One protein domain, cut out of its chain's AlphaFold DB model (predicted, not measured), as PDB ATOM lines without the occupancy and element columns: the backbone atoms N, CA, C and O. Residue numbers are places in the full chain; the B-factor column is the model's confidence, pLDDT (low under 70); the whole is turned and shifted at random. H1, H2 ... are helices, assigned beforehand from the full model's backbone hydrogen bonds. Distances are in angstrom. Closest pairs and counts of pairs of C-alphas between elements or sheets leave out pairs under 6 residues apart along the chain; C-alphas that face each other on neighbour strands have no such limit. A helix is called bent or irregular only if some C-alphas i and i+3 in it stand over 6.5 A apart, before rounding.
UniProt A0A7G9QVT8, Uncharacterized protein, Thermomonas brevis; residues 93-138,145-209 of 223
ATOM      1  N   ALA A  93      76.957  -8.130  36.427       82.69
ATOM      2  CA  ALA A  93      76.547  -7.974  35.032       82.69
ATOM      3  C   ALA A  93      75.342  -8.865  34.688       82.69
ATOM      4  O   ALA A  93      74.389  -8.395  34.071       82.69
ATOM      5  N   ILE A  94      75.338 -10.124  35.143       80.56
ATOM      6  CA  ILE A  94      74.211 -11.046  34.923       80.56
ATOM      7  C   ILE A  94      72.935 -10.500  35.577       80.56
ATOM      8  O   ILE A  94      71.883 -10.466  34.939       80.56
ATOM      9  N   PHE A  95      73.035 -10.012  36.817       83.00
ATOM     10  CA  PHE A  95      71.915  -9.391  37.524       83.00
ATOM     11  C   PHE A  95      71.320  -8.203  36.750       83.00
ATOM     12  O   PHE A  95      70.104  -8.141  36.564       83.00
ATOM     13  N   TRP A  96      72.159  -7.296  36.238       89.50
ATOM     14  CA  TRP A  96      71.699  -6.142  35.455       89.50
ATOM     15  C   TRP A  96      70.995  -6.543  34.166       89.50
ATOM     16  O   TRP A  96      69.966  -5.962  33.825       89.50
ATOM     17  N   ILE A  97      71.513  -7.548  33.461       82.31
ATOM     18  CA  ILE A  97      70.879  -8.024  32.233       82.31
ATOM     19  C   ILE A  97      69.497  -8.615  32.552       82.31
ATOM     20  O   ILE A  97      68.523  -8.265  31.888       82.31
ATOM     21  N   VAL A  98      69.377  -9.443  33.596       82.31
ATOM     22  CA  VAL A  98      68.081  -9.997  34.032       82.31
ATOM     23  C   VAL A  98      67.099  -8.877  34.388       82.31
ATOM     24  O   VAL A  98      65.950  -8.904  33.944       82.31
ATOM     25  N   LEU A  99      67.553  -7.861  35.125       87.19
ATOM     26  CA  LEU A  99      66.737  -6.703  35.490       87.19
ATOM     27  C   LEU A  99      66.220  -5.950  34.251       87.19
ATOM     28  O   LEU A  99      65.034  -5.629  34.179       87.19
ATOM     29  N   ILE A 100      67.083  -5.703  33.257       87.12
ATOM     30  CA  ILE A 100      66.717  -5.018  32.007       87.12
ATOM     31  C   ILE A 100      65.691  -5.832  31.215       87.12
ATOM     32  O   ILE A 100      64.724  -5.263  30.709       87.12
ATOM     33  N   VAL A 101      65.856  -7.154  31.128       81.88
ATOM     34  CA  VAL A 101      64.908  -8.027  30.416       81.88
ATOM     35  C   VAL A 101      63.535  -8.013  31.094       81.88
ATOM     36  O   VAL A 101      62.521  -7.887  30.406       81.88
ATOM     37  N   ILE A 102      63.483  -8.064  32.431       84.44
ATOM     38  CA  ILE A 102      62.224  -7.944  33.185       84.44
ATOM     39  C   ILE A 102      61.583  -6.574  32.941       84.44
ATOM     40  O   ILE A 102      60.392  -6.500  32.639       84.44
ATOM     41  N   ALA A 103      62.364  -5.494  33.020       88.19
ATOM     42  CA  ALA A 103      61.872  -4.142  32.768       88.19
ATOM     43  C   ALA A 103      61.295  -4.005  31.350       88.19
ATOM     44  O   ALA A 103      60.196  -3.475  31.180       88.19
ATOM     45  N   PHE A 104      61.979  -4.545  30.338       86.38
ATOM     46  CA  PHE A 104      61.495  -4.558  28.959       86.38
ATOM     47  C   PHE A 104      60.197  -5.365  28.816       86.38
ATOM     48  O   PHE A 104      59.259  -4.911  28.161       86.38
ATOM     49  N   GLY A 105      60.102  -6.516  29.489       83.12
ATOM     50  CA  GLY A 105      58.881  -7.320  29.556       83.12
ATOM     51  C   GLY A 105      57.693  -6.549  30.137       83.12
ATOM     52  O   GLY A 105      56.613  -6.549  29.548       83.12
ATOM     53  N   VAL A 106      57.896  -5.827  31.244       87.94
ATOM     54  CA  VAL A 106      56.858  -4.989  31.872       87.94
ATOM     55  C   VAL A 106      56.458  -3.823  30.967       87.94
ATOM     56  O   VAL A 106      55.265  -3.562  30.806       87.94
ATOM     57  N   ILE A 107      57.420  -3.144  30.335       90.81
ATOM     58  CA  ILE A 107      57.151  -2.051  29.388       90.81
ATOM     59  C   ILE A 107      56.324  -2.559  28.204       90.81
ATOM     60  O   ILE A 107      55.335  -1.924  27.839       90.81
ATOM     61  N   ALA A 108      56.681  -3.711  27.632       84.94
ATOM     62  CA  ALA A 108      55.925  -4.324  26.546       84.94
ATOM     63  C   ALA A 108      54.492  -4.676  26.984       84.94
ATOM     64  O   ALA A 108      53.537  -4.385  26.260       84.94
ATOM     65  N   LEU A 109      54.321  -5.218  28.196       86.31
ATOM     66  CA  LEU A 109      53.007  -5.523  28.767       86.31
ATOM     67  C   LEU A 109      52.148  -4.261  28.935       86.31
ATOM     68  O   LEU A 109      50.976  -4.250  28.561       86.31
ATOM     69  N   LEU A 110      52.736  -3.182  29.460       91.88
ATOM     70  CA  LEU A 110      52.069  -1.889  29.628       91.88
ATOM     71  C   LEU A 110      51.716  -1.256  28.281       91.88
ATOM     72  O   LEU A 110      50.618  -0.720  28.135       91.88
ATOM     73  N   ALA A 111      52.610  -1.331  27.293       90.31
ATOM     74  CA  ALA A 111      52.360  -0.834  25.944       90.31
ATOM     75  C   ALA A 111      51.168  -1.558  25.308       90.31
ATOM     76  O   ALA A 111      50.272  -0.907  24.775       90.31
ATOM     77  N   ILE A 112      51.108  -2.884  25.444       88.50
ATOM     78  CA  ILE A 112      49.990  -3.710  24.980       88.50
ATOM     79  C   ILE A 112      48.706  -3.361  25.726       88.50
ATOM     80  O   ILE A 112      47.689  -3.102  25.091       88.50
ATOM     81  N   TYR A 113      48.744  -3.277  27.056       89.38
ATOM     82  CA  TYR A 113      47.581  -2.899  27.856       89.38
ATOM     83  C   TYR A 113      47.036  -1.521  27.453       89.38
ATOM     84  O   TYR A 113      45.838  -1.378  27.196       89.38
ATOM     85  N   LYS A 114      47.910  -0.511  27.324       93.56
ATOM     86  CA  LYS A 114      47.513   0.829  26.869       93.56
ATOM     87  C   LYS A 114      47.002   0.814  25.437       93.56
ATOM     88  O   LYS A 114      46.047   1.532  25.146       93.56
ATOM     89  N   PHE A 115      47.603   0.019  24.558       89.38
ATOM     90  CA  PHE A 115      47.153  -0.133  23.181       89.38
ATOM     91  C   PHE A 115      45.750  -0.741  23.126       89.38
ATOM     92  O   PHE A 115      44.867  -0.142  22.518       89.38
ATOM     93  N   GLY A 116      45.509  -1.847  23.836       87.44
ATOM     94  CA  GLY A 116      44.194  -2.475  23.949       87.44
ATOM     95  C   GLY A 116      43.150  -1.508  24.503       87.44
ATOM     96  O   GLY A 116      42.115  -1.290  23.877       87.44
ATOM     97  N   HIS A 117      43.449  -0.836  25.617       87.75
ATOM     98  CA  HIS A 117      42.553   0.166  26.196       87.75
ATOM     99  C   HIS A 117      42.277   1.334  25.231       87.75
ATOM    100  O   HIS A 117      41.140   1.785  25.101       87.75
ATOM    101  N   SER A 118      43.297   1.826  24.521       91.31
ATOM    102  CA  SER A 118      43.135   2.902  23.538       91.31
ATOM    103  C   SER A 118      42.297   2.472  22.337       91.31
ATOM    104  O   SER A 118      41.557   3.296  21.798       91.31
ATOM    105  N   LEU A 119      42.416   1.220  21.898       85.44
ATOM    106  CA  LEU A 119      41.625   0.667  20.800       85.44
ATOM    107  C   LEU A 119      40.151   0.588  21.194       85.44
ATOM    108  O   LEU A 119      39.303   1.102  20.469       85.44
ATOM    109  N   PHE A 120      39.862   0.052  22.383       82.56
ATOM    110  CA  PHE A 120      38.500   0.000  22.918       82.56
ATOM    111  C   PHE A 120      37.901   1.391  23.107       82.56
ATOM    112  O   PHE A 120      36.775   1.630  22.677       82.56
ATOM    113  N   GLY A 121      38.662   2.322  23.688       82.88
ATOM    114  CA  GLY A 121      38.193   3.682  23.937       82.88
ATOM    115  C   GLY A 121      37.854   4.440  22.654       82.88
ATOM    116  O   GLY A 121      36.808   5.075  22.583       82.88
ATOM    117  N   ARG A 122      38.695   4.353  21.614       82.00
ATOM    118  CA  ARG A 122      38.452   5.054  20.339       82.00
ATOM    119  C   ARG A 122      37.321   4.435  19.527       82.00
ATOM    120  O   ARG A 122      36.567   5.172  18.901       82.00
ATOM    121  N   PHE A 123      37.205   3.110  19.545       76.88
ATOM    122  CA  PHE A 123      36.141   2.405  18.839       76.88
ATOM    123  C   PHE A 123      34.769   2.743  19.442       76.88
ATOM    124  O   PHE A 123      33.876   3.200  18.734       76.88
ATOM    125  N   PHE A 124      34.646   2.653  20.773       76.12
ATOM    126  CA  PHE A 124      33.440   3.090  21.481       76.12
ATOM    127  C   PHE A 124      33.180   4.588  21.300       76.12
ATOM    128  O   PHE A 124      32.057   4.983  21.030       76.12
ATOM    129  N   ALA A 125      34.192   5.448  21.395       79.75
ATOM    130  CA  ALA A 125      33.960   6.884  21.267       79.75
ATOM    131  C   ALA A 125      33.473   7.308  19.870       79.75
ATOM    132  O   ALA A 125      32.782   8.319  19.766       79.75
ATOM    133  N   ARG A 126      33.828   6.573  18.805       81.00
ATOM    134  CA  ARG A 126      33.495   6.949  17.422       81.00
ATOM    135  C   ARG A 126      32.165   6.383  16.931       81.00
ATOM    136  O   ARG A 126      31.421   7.118  16.305       81.00
ATOM    137  N   GLU A 127      31.869   5.111  17.189       76.25
ATOM    138  CA  GLU A 127      30.662   4.464  16.635       76.25
ATOM    139  C   GLU A 127      29.438   4.572  17.554       76.25
ATOM    140  O   GLU A 127      28.294   4.564  17.101       76.25
ATOM    141  N   TRP A 128      29.662   4.702  18.861       75.88
ATOM    142  CA  TRP A 128      28.583   4.723  19.846       75.88
ATOM    143  C   TRP A 128      27.686   5.969  19.789       75.88
ATOM    144  O   TRP A 128      26.479   5.809  19.988       75.88
ATOM    145  N   PRO A 129      28.198   7.190  19.510       77.75
ATOM    146  CA  PRO A 129      27.352   8.375  19.398       77.75
ATOM    147  C   PRO A 129      26.352   8.254  18.251       77.75
ATOM    148  O   PRO A 129      25.172   8.524  18.456       77.75
ATOM    149  N   ASP A 130      26.796   7.788  17.082       75.81
ATOM    150  CA  ASP A 130      25.940   7.653  15.900       75.81
ATOM    151  C   ASP A 130      24.865   6.585  16.115       75.81
ATOM    152  O   ASP A 130      23.693   6.817  15.813       75.81
ATOM    153  N   PHE A 131      25.222   5.456  16.738       74.38
ATOM    154  CA  PHE A 131      24.259   4.423  17.117       74.38
ATOM    155  C   PHE A 131      23.202   4.952  18.099       74.38
ATOM    156  O   PHE A 131      22.002   4.766  17.889       74.38
ATOM    157  N   PHE A 132      23.625   5.657  19.154       78.44
ATOM    158  CA  PHE A 132      22.705   6.219  20.145       78.44
ATOM    159  C   PHE A 132      21.824   7.329  19.569       78.44
ATOM    160  O   PHE A 132      20.638   7.385  19.891       78.44
ATOM    161  N   MET A 133      22.370   8.203  18.721       77.25
ATOM    162  CA  MET A 133      21.606   9.276  18.081       77.25
ATOM    163  C   MET A 133      20.574   8.715  17.100       77.25
ATOM    164  O   MET A 133      19.438   9.191  17.079       77.25
ATOM    165  N   HIS A 134      20.914   7.654  16.361       70.69
ATOM    166  CA  HIS A 134      19.963   6.958  15.494       70.69
ATOM    167  C   HIS A 134      18.829   6.300  16.295       70.69
ATOM    168  O   HIS A 134      17.667   6.395  15.912       70.69
ATOM    169  N   TYR A 135      19.136   5.713  17.457       68.69
ATOM    170  CA  TYR A 135      18.128   5.115  18.342       68.69
ATOM    171  C   TYR A 135      17.251   6.161  19.053       68.69
ATOM    172  O   TYR A 135      16.089   5.906  19.369       68.69
ATOM    173  N   ARG A 136      17.798   7.354  19.317       71.06
ATOM    174  CA  ARG A 136      17.120   8.435  20.048       71.06
ATOM    175  C   ARG A 136      16.146   9.240  19.182       71.06
ATOM    176  O   ARG A 136      15.202   9.801  19.731       71.06
ATOM    177  N   HIS A 137      16.341   9.301  17.863       72.31
ATOM    178  CA  HIS A 137      15.539  10.144  16.962       72.31
ATOM    179  C   HIS A 137      14.245   9.522  16.412       72.31
ATOM    180  O   HIS A 137      13.587  10.127  15.569       72.31
ATOM    181  N   GLY A 138      13.794   8.402  16.973       54.06
ATOM    182  CA  GLY A 138      12.409   7.957  16.840       54.06
ATOM    183  C   GLY A 138      12.273   6.559  16.234       54.06
ATOM    184  O   GLY A 138      13.043   6.180  15.351       54.06
ATOM    185  N   ARG A 145      14.348  -8.918  14.463       81.12
ATOM    186  CA  ARG A 145      15.349  -9.815  13.868       81.12
ATOM    187  C   ARG A 145      16.635  -9.094  13.452       81.12
ATOM    188  O   ARG A 145      17.699  -9.502  13.879       81.12
ATOM    189  N   SER A 146      16.536  -7.968  12.745       81.81
ATOM    190  CA  SER A 146      17.714  -7.212  12.286       81.81
ATOM    191  C   SER A 146      18.595  -6.710  13.433       81.81
ATOM    192  O   SER A 146      19.817  -6.714  13.331       81.81
ATOM    193  N   VAL A 147      17.987  -6.316  14.556       80.69
ATOM    194  CA  VAL A 147      18.722  -5.854  15.742       80.69
ATOM    195  C   VAL A 147      19.429  -7.023  16.422       80.69
ATOM    196  O   VAL A 147      20.576  -6.885  16.840       80.69
ATOM    197  N   VAL A 148      18.761  -8.176  16.516       88.25
ATOM    198  CA  VAL A 148      19.369  -9.397  17.057       88.25
ATOM    199  C   VAL A 148      20.550  -9.826  16.191       88.25
ATOM    200  O   VAL A 148      21.622 -10.067  16.740       88.25
ATOM    201  N   ASP A 149      20.407  -9.829  14.867       88.50
ATOM    202  CA  ASP A 149      21.476 -10.218  13.942       88.50
ATOM    203  C   ASP A 149      22.698  -9.292  14.084       88.50
ATOM    204  O   ASP A 149      23.810  -9.765  14.304       88.50
ATOM    205  N   LEU A 150      22.491  -7.968  14.119       83.25
ATOM    206  CA  LEU A 150      23.565  -6.983  14.329       83.25
ATOM    207  C   LEU A 150      24.285  -7.156  15.676       83.25
ATOM    208  O   LEU A 150      25.510  -7.025  15.755       83.25
ATOM    209  N   ILE A 151      23.544  -7.441  16.751       85.75
ATOM    210  CA  ILE A 151      24.128  -7.685  18.079       85.75
ATOM    211  C   ILE A 151      24.952  -8.971  18.073       85.75
ATOM    212  O   ILE A 151      26.007  -9.030  18.713       85.75
ATOM    213  N   THR A 152      24.469  -9.998  17.379       89.81
ATOM    214  CA  THR A 152      25.129 -11.304  17.307       89.81
ATOM    215  C   THR A 152      26.436 -11.184  16.525       89.81
ATOM    216  O   THR A 152      27.489 -11.513  17.073       89.81
ATOM    217  N   ASP A 153      26.401 -10.548  15.352       86.56
ATOM    218  CA  ASP A 153      27.580 -10.224  14.538       86.56
ATOM    219  C   ASP A 153      28.618  -9.406  15.318       86.56
ATOM    220  O   ASP A 153      29.822  -9.670  15.269       86.56
ATOM    221  N   PHE A 154      28.170  -8.397  16.070       84.81
ATOM    222  CA  PHE A 154      29.070  -7.563  16.862       84.81
ATOM    223  C   PHE A 154      29.757  -8.351  17.982       84.81
ATOM    224  O   PHE A 154      30.949  -8.162  18.252       84.81
ATOM    225  N   ARG A 155      29.017  -9.247  18.648       85.56
ATOM    226  CA  ARG A 155      29.566 -10.129  19.686       85.56
ATOM    227  C   ARG A 155      30.575 -11.106  19.106       85.56
ATOM    228  O   ARG A 155      31.626 -11.289  19.719       85.56
ATOM    229  N   GLU A 156      30.287 -11.679  17.945       88.75
ATOM    230  CA  GLU A 156      31.166 -12.626  17.265       88.75
ATOM    231  C   GLU A 156      32.489 -11.964  16.863       88.75
ATOM    232  O   GLU A 156      33.552 -12.396  17.307       88.75
ATOM    233  N   ARG A 157      32.438 -10.808  16.185       83.62
ATOM    234  CA  ARG A 157      33.644 -10.047  15.802       83.62
ATOM    235  C   ARG A 157      34.488  -9.628  17.000       83.62
ATOM    236  O   ARG A 157      35.718  -9.665  16.950       83.62
ATOM    237  N   ARG A 158      33.842  -9.220  18.097       83.62
ATOM    238  CA  ARG A 158      34.546  -8.903  19.344       83.62
ATOM    239  C   ARG A 158      35.219 -10.129  19.934       83.62
ATOM    240  O   ARG A 158      36.345 -10.010  20.407       83.62
ATOM    241  N   ASN A 159      34.528 -11.262  19.962       88.38
ATOM    242  CA  ASN A 159      35.079 -12.493  20.503       88.38
ATOM    243  C   ASN A 159      36.302 -12.939  19.696       88.38
ATOM    244  O   ASN A 159      37.352 -13.182  20.286       88.38
ATOM    245  N   ASP A 160      36.209 -12.926  18.367       86.88
ATOM    246  CA  ASP A 160      37.321 -13.252  17.470       86.88
ATOM    247  C   ASP A 160      38.521 -12.327  17.682       86.88
ATOM    248  O   ASP A 160      39.663 -12.788  17.794       86.88
ATOM    249  N   PHE A 161      38.266 -11.023  17.829       85.44
ATOM    250  CA  PHE A 161      39.303 -10.050  18.153       85.44
ATOM    251  C   PHE A 161      39.963 -10.345  19.505       85.44
ATOM    252  O   PHE A 161      41.191 -10.395  19.581       85.44
ATOM    253  N   TRP A 162      39.184 -10.578  20.567       85.31
ATOM    254  CA  TRP A 162      39.713 -10.904  21.896       85.31
ATOM    255  C   TRP A 162      40.514 -12.206  21.899       85.31
ATOM    256  O   TRP A 162      41.555 -12.281  22.551       85.31
ATOM    257  N   LEU A 163      40.077 -13.206  21.135       85.06
ATOM    258  CA  LEU A 163      40.782 -14.473  20.964       85.06
ATOM    259  C   LEU A 163      42.122 -14.292  20.249       85.06
ATOM    260  O   LEU A 163      43.113 -14.912  20.639       85.06
ATOM    261  N   ALA A 164      42.167 -13.498  19.178       83.50
ATOM    262  CA  ALA A 164      43.404 -13.195  18.458       83.50
ATOM    263  C   ALA A 164      44.355 -12.343  19.311       83.50
ATOM    264  O   ALA A 164      45.540 -12.653  19.429       83.50
ATOM    265  N   TYR A 165      43.821 -11.318  19.970       85.19
ATOM    266  CA  TYR A 165      44.571 -10.441  20.857       85.19
ATOM    267  C   TYR A 165      45.164 -11.212  22.039       85.19
ATOM    268  O   TYR A 165      46.374 -11.167  22.251       85.19
ATOM    269  N   GLY A 166      44.350 -11.990  22.759       84.31
ATOM    270  CA  GLY A 166      44.800 -12.808  23.885       84.31
ATOM    271  C   GLY A 166      45.911 -13.781  23.491       84.31
ATOM    272  O   GLY A 166      46.890 -13.918  24.218       84.31
ATOM    273  N   GLN A 167      45.825 -14.380  22.300       82.88
ATOM    274  CA  GLN A 167      46.886 -15.236  21.767       82.88
ATOM    275  C   GLN A 167      48.208 -14.485  21.571       82.88
ATOM    276  O   GLN A 167      49.251 -15.003  21.962       82.88
ATOM    277  N   ILE A 168      48.181 -13.283  20.989       83.38
ATOM    278  CA  ILE A 168      49.390 -12.470  20.786       83.38
ATOM    279  C   ILE A 168      50.010 -12.093  22.136       83.38
ATOM    280  O   ILE A 168      51.221 -12.220  22.314       83.38
ATOM    281  N   VAL A 169      49.184 -11.682  23.105       83.00
ATOM    282  CA  VAL A 169      49.655 -11.320  24.449       83.00
ATOM    283  C   VAL A 169      50.288 -12.518  25.158       83.00
ATOM    284  O   VAL A 169      51.399 -12.403  25.671       83.00
ATOM    285  N   ILE A 170      49.628 -13.680  25.152       82.81
ATOM    286  CA  ILE A 170      50.150 -14.905  25.777       82.81
ATOM    287  C   ILE A 170      51.455 -15.341  25.103       82.81
ATOM    288  O   ILE A 170      52.423 -15.648  25.798       82.81
ATOM    289  N   ALA A 171      51.515 -15.329  23.768       82.19
ATOM    290  CA  ALA A 171      52.723 -15.683  23.027       82.19
ATOM    291  C   ALA A 171      53.906 -14.777  23.401       82.19
ATOM    292  O   ALA A 171      55.014 -15.270  23.615       82.19
ATOM    293  N   LEU A 172      53.671 -13.469  23.545       81.19
ATOM    294  CA  LEU A 172      54.711 -12.531  23.956       81.19
ATOM    295  C   LEU A 172      55.175 -12.774  25.398       81.19
ATOM    296  O   LEU A 172      56.376 -12.758  25.658       81.19
ATOM    297  N   ILE A 173      54.253 -13.041  26.326       80.19
ATOM    298  CA  ILE A 173      54.596 -13.369  27.719       80.19
ATOM    299  C   ILE A 173      55.482 -14.616  27.771       80.19
ATOM    300  O   ILE A 173      56.514 -14.607  28.441       80.19
ATOM    301  N   ILE A 174      55.121 -15.672  27.034       82.19
ATOM    302  CA  ILE A 174      55.919 -16.902  26.969       82.19
ATOM    303  C   ILE A 174      57.300 -16.614  26.373       82.19
ATOM    304  O   ILE A 174      58.294 -17.095  26.905       82.19
ATOM    305  N   ALA A 175      57.390 -15.796  25.321       81.19
ATOM    306  CA  ALA A 175      58.672 -15.409  24.733       81.19
ATOM    307  C   ALA A 175      59.574 -14.663  25.733       81.19
ATOM    308  O   ALA A 175      60.766 -14.965  25.828       81.19
ATOM    309  N   VAL A 176      59.021 -13.740  26.528       80.50
ATOM    310  CA  VAL A 176      59.770 -13.038  27.586       80.50
ATOM    311  C   VAL A 176      60.226 -14.018  28.669       80.50
ATOM    312  O   VAL A 176      61.400 -14.009  29.034       80.50
ATOM    313  N   LEU A 177      59.342 -14.903  29.140       81.44
ATOM    314  CA  LEU A 177      59.685 -15.923  30.137       81.44
ATOM    315  C   LEU A 177      60.794 -16.854  29.641       81.44
ATOM    316  O   LEU A 177      61.766 -17.074  30.356       81.44
ATOM    317  N   LEU A 178      60.687 -17.352  28.407       78.12
ATOM    318  CA  LEU A 178      61.718 -18.166  27.763       78.12
ATOM    319  C   LEU A 178      63.054 -17.432  27.688       78.12
ATOM    320  O   LEU A 178      64.091 -18.015  27.985       78.12
ATOM    321  N   THR A 179      63.027 -16.151  27.321       77.62
ATOM    322  CA  THR A 179      64.235 -15.324  27.245       77.62
ATOM    323  C   THR A 179      64.915 -15.227  28.608       77.62
ATOM    324  O   THR A 179      66.122 -15.438  28.703       77.62
ATOM    325  N   VAL A 180      64.149 -14.981  29.675       74.75
ATOM    326  CA  VAL A 180      64.675 -14.935  31.049       74.75
ATOM    327  C   VAL A 180      65.233 -16.296  31.469       74.75
ATOM    328  O   VAL A 180      66.360 -16.357  31.947       74.75
ATOM    329  N   LEU A 181      64.485 -17.381  31.236       71.38
ATOM    330  CA  LEU A 181      64.862 -18.754  31.597       71.38
ATOM    331  C   LEU A 181      66.139 -19.230  30.887       71.38
ATOM    332  O   LEU A 181      66.953 -19.933  31.489       71.38
ATOM    333  N   LEU A 182      66.323 -18.842  29.621       70.88
ATOM    334  CA  LEU A 182      67.538 -19.114  28.849       70.88
ATOM    335  C   LEU A 182      68.722 -18.285  29.357       70.88
ATOM    336  O   LEU A 182      69.834 -18.804  29.450       70.88
ATOM    337  N   LEU A 183      68.494 -17.018  29.724       71.56
ATOM    338  CA  LEU A 183      69.542 -16.150  30.263       71.56
ATOM    339  C   LEU A 183      70.058 -16.611  31.622       71.56
ATOM    340  O   LEU A 183      71.261 -16.548  31.871       71.56
ATOM    341  N   THR A 184      69.181 -17.088  32.505       70.31
ATOM    342  CA  THR A 184      69.585 -17.539  33.840       70.31
ATOM    343  C   THR A 184      70.362 -18.855  33.816       70.31
ATOM    344  O   THR A 184      70.820 -19.286  34.871       70.31
ATOM    345  N   LYS A 185      70.538 -19.508  32.648       64.50
ATOM    346  CA  LYS A 185      71.139 -20.854  32.503       64.50
ATOM    347  C   LYS A 185      70.544 -21.897  33.462       64.50
ATOM    348  O   LYS A 185      71.110 -22.968  33.654       64.50
ATOM    349  N   THR A 186      69.390 -21.603  34.059       58.91
ATOM    350  CA  THR A 186      68.744 -22.437  35.074       58.91
ATOM    351  C   THR A 186      68.096 -23.662  34.456       58.91
ATOM    352  O   THR A 186      67.787 -24.606  35.177       58.91
ATOM    353  N   ILE A 187      67.893 -23.668  33.133       53.19
ATOM    354  CA  ILE A 187      67.305 -24.801  32.437       53.19
ATOM    355  C   ILE A 187      68.123 -25.154  31.191       53.19
ATOM    356  O   ILE A 187      68.444 -24.298  30.367       53.19
ATOM    357  N   SER A 188      68.469 -26.439  31.089       57.38
ATOM    358  CA  SER A 188      69.107 -27.049  29.922       57.38
ATOM    359  C   SER A 188      68.289 -26.771  28.655       57.38
ATOM    360  O   SER A 188      67.058 -26.721  28.708       57.38
ATOM    361  N   ALA A 189      68.961 -26.628  27.509       58.97
ATOM    362  CA  ALA A 189      68.352 -26.325  26.207       58.97
ATOM    363  C   ALA A 189      67.191 -27.273  25.815       58.97
ATOM    364  O   ALA A 189      66.346 -26.918  24.994       58.97
ATOM    365  N   GLU A 190      67.101 -28.446  26.445       60.41
ATOM    366  CA  GLU A 190      66.023 -29.422  26.269       60.41
ATOM    367  C   GLU A 190      64.635 -28.932  26.719       60.41
ATOM    368  O   GLU A 190      63.631 -29.371  26.166       60.41
ATOM    369  N   ALA A 191      64.532 -27.976  27.647       65.12
ATOM    370  CA  ALA A 191      63.226 -27.457  28.076       65.12
ATOM    371  C   ALA A 191      62.598 -26.447  27.103       65.12
ATOM    372  O   ALA A 191      61.410 -26.139  27.212       65.12
ATOM    373  N   GLY A 192      63.362 -25.955  26.123       59.91
ATOM    374  CA  GLY A 192      62.815 -25.142  25.036       59.91
ATOM    375  C   GLY A 192      61.915 -25.950  24.091       59.91
ATOM    376  O   GLY A 192      60.970 -25.404  23.522       59.91
ATOM    377  N   LEU A 193      62.159 -27.261  23.964       67.31
ATOM    378  CA  LEU A 193      61.446 -28.167  23.053       67.31
ATOM    379  C   LEU A 193      59.963 -28.367  23.423       67.31
ATOM    380  O   LEU A 193      59.119 -28.178  22.545       67.31
ATOM    381  N   PRO A 194      59.599 -28.669  24.687       69.69
ATOM    382  CA  PRO A 194      58.200 -28.759  25.111       69.69
ATOM    383  C   PRO A 194      57.419 -27.460  24.897       69.69
ATOM    384  O   PRO A 194      56.249 -27.497  24.527       69.69
ATOM    385  N   ILE A 195      58.064 -26.305  25.083       67.12
ATOM    386  CA  ILE A 195      57.404 -25.000  24.964       67.12
ATOM    387  C   ILE A 195      57.192 -24.634  23.491       67.12
ATOM    388  O   ILE A 195      56.090 -24.239  23.111       67.12
ATOM    389  N   LEU A 196      58.197 -24.834  22.632       70.06
ATOM    390  CA  LEU A 196      58.045 -24.661  21.182       70.06
ATOM    391  C   LEU A 196      57.026 -25.648  20.596       70.06
ATOM    392  O   LEU A 196      56.225 -25.271  19.740       70.06
ATOM    393  N   SER A 197      57.006 -26.886  21.095       76.88
ATOM    394  CA  SER A 197      56.002 -27.894  20.743       76.88
ATOM    395  C   SER A 197      54.593 -27.462  21.163       76.88
ATOM    396  O   SER A 197      53.675 -27.540  20.348       76.88
ATOM    397  N   ALA A 198      54.417 -26.922  22.373       74.75
ATOM    398  CA  ALA A 198      53.129 -26.422  22.853       74.75
ATOM    399  C   ALA A 198      52.622 -25.223  22.033       74.75
ATOM    400  O   ALA A 198      51.446 -25.184  21.667       74.75
ATOM    401  N   ILE A 199      53.499 -24.275  21.682       72.75
ATOM    402  CA  ILE A 199      53.148 -23.127  20.826       72.75
ATOM    403  C   ILE A 199      52.766 -23.601  19.414       72.75
ATOM    404  O   ILE A 199      51.761 -23.144  18.866       72.75
ATOM    405  N   SER A 200      53.517 -24.546  18.839       73.69
ATOM    406  CA  SER A 200      53.219 -25.138  17.527       73.69
ATOM    407  C   SER A 200      51.890 -25.909  17.535       73.69
ATOM    408  O   SER A 200      51.047 -25.716  16.657       73.69
ATOM    409  N   GLY A 201      51.637 -26.699  18.583       75.19
ATOM    410  CA  GLY A 201      50.369 -27.404  18.787       75.19
ATOM    411  C   GLY A 201      49.178 -26.454  18.927       75.19
ATOM    412  O   GLY A 201      48.123 -26.695  18.338       75.19
ATOM    413  N   PHE A 202      49.354 -25.329  19.624       71.12
ATOM    414  CA  PHE A 202      48.325 -24.296  19.758       71.12
ATOM    415  C   PHE A 202      48.024 -23.583  18.429       71.12
ATOM    416  O   PHE A 202      46.859 -23.335  18.109       71.12
ATOM    417  N   ALA A 203      49.046 -23.297  17.615       70.38
ATOM    418  CA  ALA A 203      48.873 -22.695  16.292       70.38
ATOM    419  C   ALA A 203      48.089 -23.610  15.329       70.38
ATOM    420  O   ALA A 203      47.210 -23.136  14.605       70.38
ATOM    421  N   ILE A 204      48.346 -24.924  15.367       67.12
ATOM    422  CA  ILE A 204      47.643 -25.920  14.539       67.12
ATOM    423  C   ILE A 204      46.195 -26.126  15.013       67.12
ATOM    424  O   ILE A 204      45.275 -26.187  14.194       67.12
ATOM    425  N   ALA A 205      45.958 -26.177  16.327       65.00
ATOM    426  CA  ALA A 205      44.616 -26.371  16.880       65.00
ATOM    427  C   ALA A 205      43.648 -25.226  16.529       65.00
ATOM    428  O   ALA A 205      42.460 -25.469  16.342       65.00
ATOM    429  N   LYS A 206      44.149 -23.991  16.385       60.56
ATOM    430  CA  LYS A 206      43.317 -22.815  16.082       60.56
ATOM    431  C   LYS A 206      43.163 -22.528  14.579       60.56
ATOM    432  O   LYS A 206      42.121 -22.034  14.158       60.56
ATOM    433  N   GLY A 207      44.157 -22.870  13.751       54.12
ATOM    434  CA  GLY A 207      44.077 -22.703  12.290       54.12
ATOM    435  C   GLY A 207      43.072 -23.640  11.604       54.12
ATOM    436  O   GLY A 207      42.534 -23.317  10.547       54.12
ATOM    437  N   THR A 208      42.763 -24.785  12.217       51.25
ATOM    438  CA  THR A 208      41.855 -25.790  11.634       51.25
ATOM    439  C   THR A 208      40.369 -25.494  11.855       51.25
ATOM    440  O   THR A 208      39.537 -25.999  11.100       51.25
ATOM    441  N   THR A 209      40.007 -24.650  12.829       49.62
ATOM    442  CA  THR A 209      38.601 -24.287  13.087       49.62
ATOM    443  C   THR A 209      38.065 -23.301  12.044       49.62
ATOM    444  O   THR A 209      36.943 -23.464  11.575       49.62
TER     445      THR A 209
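AT A GLANCE: This is residues 93 to 138 and 145 to 209 of the 223 residues of an uncharacterized protein of Thermomonas brevis (UniProt A0A7G9QVT8). Three helices lie side by side in a flat layer, H2 between H1a and H3. Residues 117 to 138 and 145 to 161 stick out. The printed part, 111 residues, is of the class all helix and extended: radius of gyration of the C-alphas 20.7 A, spans 68 by 34 by 11 A.

IN THESE COORDINATES: Find C-alpha 93 at (76.547, -7.974, 35.032): H1, residues 93 to 136, was assigned as one helix by its hydrogen bonds but is bent, with C-alphas 126 and 129 6.6 A apart. Its arms are H1a to 126 and H1b from 129. H2, residues 145 to 183, runs 57.0 A; H3, 189 to 209, ends at (38.601, -24.287, 13.087).

HOW THE PARTS SIT: H1a and H2 touch at a shallow tilt of 9 degrees, opposite ways; closest C-alphas Gly 105 and Val 176, 6.1 A. The hairpin H2 and H3 only just touch, with 3 pairs of C-alphas within 8 A. Every O i to N i+4 pair is within hydrogen-bond range but in H3, 13 of 17.

THE WHOLE: C-alphas 138 and 145, across the cut, are 18.3 A apart. pLDDT is under 70 in 19 residues, among them 185 to 195.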